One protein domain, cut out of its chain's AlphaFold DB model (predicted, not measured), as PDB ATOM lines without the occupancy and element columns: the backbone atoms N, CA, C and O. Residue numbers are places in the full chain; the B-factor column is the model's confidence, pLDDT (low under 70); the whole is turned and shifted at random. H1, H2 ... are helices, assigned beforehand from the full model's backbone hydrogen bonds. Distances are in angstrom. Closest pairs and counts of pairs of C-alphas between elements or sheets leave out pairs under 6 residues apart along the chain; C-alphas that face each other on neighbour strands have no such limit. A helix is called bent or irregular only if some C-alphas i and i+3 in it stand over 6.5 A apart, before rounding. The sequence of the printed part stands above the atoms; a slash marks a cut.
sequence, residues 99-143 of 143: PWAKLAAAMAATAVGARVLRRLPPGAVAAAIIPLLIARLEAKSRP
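Overview. This is residues 99 to 143 of the 143 residues of an uncharacterized protein of Rhizobium sullae (UniProt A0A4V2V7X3). Two long helices, H1 and then H2, meet near their ends in a wide, open V, with the tight link at its tip and nothing packed between the arms. The printed part has 45 residues, with two named helices and no named strand; the class is all helix. The whole is extended, with a radius of gyration of the C-alphas of 15.8 A, and only just flat, spanning 44 by 29 by 7 A.

Arrangement. H1, residues 99 to 119, is the longest helix. It meets H2, residues 122 to 141, only through their link. H2 has a kink of 29 degrees near residue 129. It is irregular, but only just: C-alphas 128 and 131 are 6.6 A apart. In H1 every O i to N i+4 pair is within hydrogen-bond range; in H2, 14 of 16 are.

Along the chain. H1 runs 30.5 A from C-alpha 99 at (195.428, 50.108, 173.178) to C-alpha 119. H2 runs 27.6 A and ends at C-alpha 141, (182.340, 75.129, 143.819).

Size, cuts and confidence. The two C-alphas farthest apart, those of Ala 101 and Pro 143, are 44.4 A apart. The printed part has no cut. Residues 99, 142 and 143 have pLDDT under 70.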
ATOM      1  N   PRO A  99     196.076  49.885 174.480       64.94
ATOM      2  CA  PRO A  99     195.428  50.108 173.178       64.94
ATOM      3  C   PRO A  99     193.898  50.041 173.245       64.94
ATOM      4  O   PRO A  99     193.188  50.887 172.700       64.94
ATOM      5  N   TRP A 100     193.381  49.048 173.969       75.25
ATOM      6  CA  TRP A 100     191.951  48.844 174.184       75.25
ATOM      7  C   TRP A 100     191.333  49.981 175.000       75.25
ATOM      8  O   TRP A 100     190.181  50.336 174.771       75.25
ATOM      9  N   ALA A 101     192.101  50.613 175.894       76.50
ATOM     10  CA  ALA A 101     191.630  51.755 176.670       76.50
ATOM     11  C   ALA A 101     191.413  52.981 175.778       76.50
ATOM     12  O   ALA A 101     190.432  53.696 175.958       76.50
ATOM     13  N   LYS A 102     192.268  53.194 174.767       75.06
ATOM     14  CA  LYS A 102     192.068  54.257 173.767       75.06
ATOM     15  C   LYS A 102     190.805  54.013 172.942       75.06
ATOM     16  O   LYS A 102     190.042  54.947 172.713       75.06
ATOM     17  N   LEU A 103     190.550  52.765 172.544       82.88
ATOM     18  CA  LEU A 103     189.323  52.401 171.826       82.88
ATOM     19  C   LEU A 103     188.079  52.553 172.709       82.88
ATOM     20  O   LEU A 103     187.096  53.149 172.277       82.88
ATOM     21  N   ALA A 104     188.136  52.095 173.961       83.00
ATOM     22  CA  ALA A 104     187.060  52.268 174.931       83.00
ATOM     23  C   ALA A 104     186.790  53.754 175.212       83.00
ATOM     24  O   ALA A 104     185.634  54.166 175.254       83.00
ATOM     25  N   ALA A 105     187.837  54.575 175.325       80.88
ATOM     26  CA  ALA A 105     187.722  56.019 175.490       80.88
ATOM     27  C   ALA A 105     187.104  56.689 174.255       80.88
ATOM     28  O   ALA A 105     186.210  57.520 174.402       80.88
ATOM     29  N   ALA A 106     187.510  56.301 173.043       87.88
ATOM     30  CA  ALA A 106     186.922  56.810 171.804       87.88
ATOM     31  C   ALA A 106     185.438  56.421 171.673       87.88
ATOM     32  O   ALA A 106     184.595  57.256 171.332       87.88
ATOM     33  N   MET A 107     185.093  55.172 171.998       87.31
ATOM     34  CA  MET A 107     183.705  54.709 172.031       87.31
ATOM     35  C   MET A 107     182.884  55.445 173.092       87.31
ATOM     36  O   MET A 107     181.779  55.895 172.797       87.31
ATOM     37  N   ALA A 108     183.427  55.629 174.298       89.56
ATOM     38  CA  ALA A 108     182.776  56.380 175.365       89.56
ATOM     39  C   ALA A 108     182.545  57.842 174.958       89.56
ATOM     40  O   ALA A 108     181.433  58.348 175.098       89.56
ATOM     41  N   ALA A 109     183.551  58.495 174.372       90.12
ATOM     42  CA  ALA A 109     183.435  59.853 173.848       90.12
ATOM     43  C   ALA A 109     182.347  59.952 172.767       90.12
ATOM     44  O   ALA A 109     181.535  60.876 172.787       90.12
ATOM     45  N   THR A 110     182.269  58.964 171.873       90.44
ATOM     46  CA  THR A 110     181.252  58.909 170.813       90.44
ATOM     47  C   THR A 110     179.850  58.700 171.389       90.44
ATOM     48  O   THR A 110     178.910  59.383 170.988       90.44
ATOM     49  N   ALA A 111     179.693  57.802 172.362       86.06
ATOM     50  CA  ALA A 111     178.413  57.536 173.012       86.06
ATOM     51  C   ALA A 111     177.908  58.751 173.806       86.06
ATOM     52  O   ALA A 111     176.727  59.101 173.718       86.06
ATOM     53  N   VAL A 112     178.799  59.428 174.539       89.31
ATOM     54  CA  VAL A 112     178.483  60.674 175.249       89.31
ATOM     55  C   VAL A 112     178.138  61.775 174.249       89.31
ATOM     56  O   VAL A 112     177.088  62.399 174.390       89.31
ATOM     57  N   GLY A 113     178.939  61.956 173.197       89.25
ATOM     58  CA  GLY A 113     178.677  62.929 172.135       89.25
ATOM     59  C   GLY A 113     177.326  62.706 171.452       89.25
ATOM     60  O   GLY A 113     176.530  63.634 171.338       89.25
ATOM     61  N   ALA A 114     177.003  61.463 171.093       84.19
ATOM     62  CA  ALA A 114     175.710  61.103 170.515       84.19
ATOM     63  C   ALA A 114     174.546  61.337 171.493       84.19
ATOM     64  O   ALA A 114     173.460  61.753 171.085       84.19
ATOM     65  N   ARG A 115     174.752  61.097 172.794       82.38
ATOM     66  CA  ARG A 115     173.736  61.336 173.827       82.38
ATOM     67  C   ARG A 115     173.496  62.827 174.063       82.38
ATOM     68  O   ARG A 115     172.343  63.212 174.235       82.38
ATOM     69  N   VAL A 116     174.547  63.646 174.032       85.38
ATOM     70  CA  VAL A 116     174.458  65.115 174.087       85.38
ATOM     71  C   VAL A 116     173.762  65.646 172.834       85.38
ATOM     72  O   VAL A 116     172.827  66.434 172.946       85.38
ATOM     73  N   LEU A 117     174.125  65.142 171.652       81.62
ATOM     74  CA  LEU A 117     173.493  65.527 170.391       81.62
ATOM     75  C   LEU A 117     171.995  65.197 170.367       81.62
ATOM     76  O   LEU A 117     171.191  66.013 169.934       81.62
ATOM     77  N   ARG A 118     171.600  64.037 170.905       77.12
ATOM     78  CA  ARG A 118     170.187  63.640 171.049       77.12
ATOM     79  C   ARG A 118     169.393  64.490 172.046       77.12
ATOM     80  O   ARG A 118     168.169  64.454 172.011       77.12
ATOM     81  N   ARG A 119     170.063  65.195 172.961       80.31
ATOM     82  CA  ARG A 119     169.426  66.094 173.940       80.31
ATOM     83  C   ARG A 119     169.218  67.503 173.384       80.31
ATOM     84  O   ARG A 119     168.491  68.280 173.995       80.31
ATOM     85  N   LEU A 120     169.844  67.829 172.254       77.62
ATOM     86  CA  LEU A 120     169.688  69.114 171.585       77.62
ATOM     87  C   LEU A 120     168.480  69.071 170.640       77.62
ATOM     88  O   LEU A 120     168.265  68.062 169.961       77.62
ATOM     89  N   PRO A 121     167.682  70.152 170.564       79.25
ATOM     90  CA  PRO A 121     166.575  70.210 169.627       79.25
ATOM     91  C   PRO A 121     167.134  70.130 168.198       79.25
ATOM     92  O   PRO A 121     168.024  70.914 167.847       79.25
ATOM     93  N   PRO A 122     166.624  69.218 167.350       72.38
ATOM     94  CA  PRO A 122     167.177  68.983 166.017       72.38
ATOM     95  C   PRO A 122     167.166  70.251 165.152       72.38
ATOM     96  O   PRO A 122     168.071  70.446 164.347       72.38
ATOM     97  N   GLY A 123     166.209  71.159 165.384       71.38
ATOM     98  CA  GLY A 123     166.147  72.465 164.723       71.38
ATOM     99  C   GLY A 123     167.320  73.396 165.054       71.38
ATOM    100  O   GLY A 123     167.801  74.091 164.167       71.38
ATOM    101  N   ALA A 124     167.844  73.374 166.286       73.81
ATOM    102  CA  ALA A 124     168.995  74.199 166.669       73.81
ATOM    103  C   ALA A 124     170.310  73.643 166.103       73.81
ATOM    104  O   ALA A 124     171.171  74.397 165.656       73.81
ATOM    105  N   VAL A 125     170.437  72.315 166.072       77.88
ATOM    106  CA  VAL A 125     171.590  71.633 165.468       77.88
ATOM    107  C   VAL A 125     171.617  71.869 163.955       77.88
ATOM    108  O   VAL A 125     172.653  72.234 163.404       77.88
ATOM    109  N   ALA A 126     170.472  71.727 163.284       76.00
ATOM    110  CA  ALA A 126     170.346  71.995 161.856       76.00
ATOM    111  C   ALA A 126     170.648  73.467 161.523       76.00
ATOM    112  O   ALA A 126     171.433  73.731 160.615       76.00
ATOM    113  N   ALA A 127     170.113  74.418 162.296       77.69
ATOM    114  CA  ALA A 127     170.368  75.846 162.097       77.69
ATOM    115  C   ALA A 127     171.854  76.224 162.229       77.69
ATOM    116  O   ALA A 127     172.317  77.126 161.537       77.69
ATOM    117  N   ALA A 128     172.614  75.520 163.074       80.12
ATOM    118  CA  ALA A 128     174.049  75.747 163.226       80.12
ATOM    119  C   ALA A 128     174.889  75.090 162.114       80.12
ATOM    120  O   ALA A 128     175.896  75.652 161.684       80.12
ATOM    121  N   ILE A 129     174.500  73.901 161.641       82.56
ATOM    122  CA  ILE A 129     175.324  73.093 160.723       82.56
ATOM    123  C   ILE A 129     175.040  73.409 159.249       82.56
ATOM    124  O   ILE A 129     175.967  73.438 158.440       82.56
ATOM    125  N   ILE A 130     173.783  73.675 158.886       83.44
ATOM    126  CA  ILE A 130     173.375  73.971 157.505       83.44
ATOM    127  C   ILE A 130     174.182  75.125 156.879       83.44
ATOM    128  O   ILE A 130     174.734  74.911 155.799       83.44
ATOM    129  N   PRO A 131     174.338  76.307 157.511       84.00
ATOM    130  CA  PRO A 131     175.096  77.400 156.898       84.00
ATOM    131  C   PRO A 131     176.585  77.065 156.722       84.00
ATOM    132  O   PRO A 131     177.185  77.460 155.726       84.00
ATOM    133  N   LEU A 132     177.176  76.273 157.626       84.62
ATOM    134  CA  LEU A 132     178.558  75.792 157.495       84.62
ATOM    135  C   LEU A 132     178.727  74.812 156.327       84.62
ATOM    136  O   LEU A 132     179.734  74.865 155.620       84.62
ATOM    137  N   LEU A 133     177.751  73.925 156.108       86.62
ATOM    138  CA  LEU A 133     177.751  73.007 154.968       86.62
ATOM    139  C   LEU A 133     177.568  73.758 153.648       86.62
ATOM    140  O   LEU A 133     178.298  73.484 152.700       86.62
ATOM    141  N   ILE A 134     176.660  74.736 153.603       86.81
ATOM    142  CA  ILE A 134     176.449  75.593 152.429       86.81
ATOM    143  C   ILE A 134     177.732  76.367 152.106       86.81
ATOM    144  O   ILE A 134     178.216  76.278 150.981       86.81
ATOM    145  N   ALA A 135     178.352  77.017 153.095       84.31
ATOM    146  CA  ALA A 135     179.611  77.739 152.906       84.31
ATOM    147  C   ALA A 135     180.757  76.821 152.439       84.31
ATOM    148  O   ALA A 135     181.595  77.220 151.633       84.31
ATOM    149  N   ARG A 136     180.797  75.566 152.909       85.44
ATOM    150  CA  ARG A 136     181.766  74.560 152.443       85.44
ATOM    151  C   ARG A 136     181.510  74.106 151.010       85.44
ATOM    152  O   ARG A 136     182.481  73.915 150.281       85.44
ATOM    153  N   LEU A 137     180.250  73.908 150.620       85.19
ATOM    154  CA  LEU A 137     179.899  73.583 149.238       85.19
ATOM    155  C   LEU A 137     180.239  74.748 148.306       85.19
ATOM    156  O   LEU A 137     180.845  74.519 147.265       85.19
ATOM    157  N   GLU A 138     179.944  75.980 148.713       82.06
ATOM    158  CA  GLU A 138     180.234  77.188 147.937       82.06
ATOM    159  C   GLU A 138     181.746  77.423 147.780       82.06
ATOM    160  O   GLU A 138     182.231  77.709 146.685       82.06
ATOM    161  N   ALA A 139     182.524  77.193 148.844       80.25
ATOM    162  CA  ALA A 139     183.986  77.239 148.802       80.25
ATOM    163  C   ALA A 139     184.611  76.118 147.949       80.25
ATOM    164  O   ALA A 139     185.734  76.266 147.479       80.25
ATOM    165  N   LYS A 140     183.909  74.992 147.763       78.44
ATOM    166  CA  LYS A 140     184.326  73.879 146.896       78.44
ATOM    167  C   LYS A 140     183.947  74.129 145.428       78.44
ATOM    168  O   LYS A 140     184.645  73.641 144.547       78.44
ATOM    169  N   SER A 141     182.848  74.841 145.168       73.88
ATOM    170  CA  SER A 141     182.340  75.129 143.819       73.88
ATOM    171  C   SER A 141     182.924  76.391 143.183       73.88
ATOM    172  O   SER A 141     182.665  76.645 142.009       73.88
ATOM    173  N   ARG A 142     183.675  77.198 143.938       62.62
ATOM    174  CA  ARG A 142     184.411  78.344 143.400       62.62
ATOM    175  C   ARG A 142     185.731  77.832 142.785       62.62
ATOM    176  O   ARG A 142     186.502  77.233 143.535       62.62
ATOM    177  N   PRO A 143     185.949  77.976 141.462       58.16
ATOM    178  CA  PRO A 143     187.172  77.527 140.790       58.16
ATOM    179  C   PRO A 143     188.406  78.322 141.229       58.16
ATOM    180  O   PRO A 143     188.246  79.511 141.596       58.16
TER     181      PRO A 143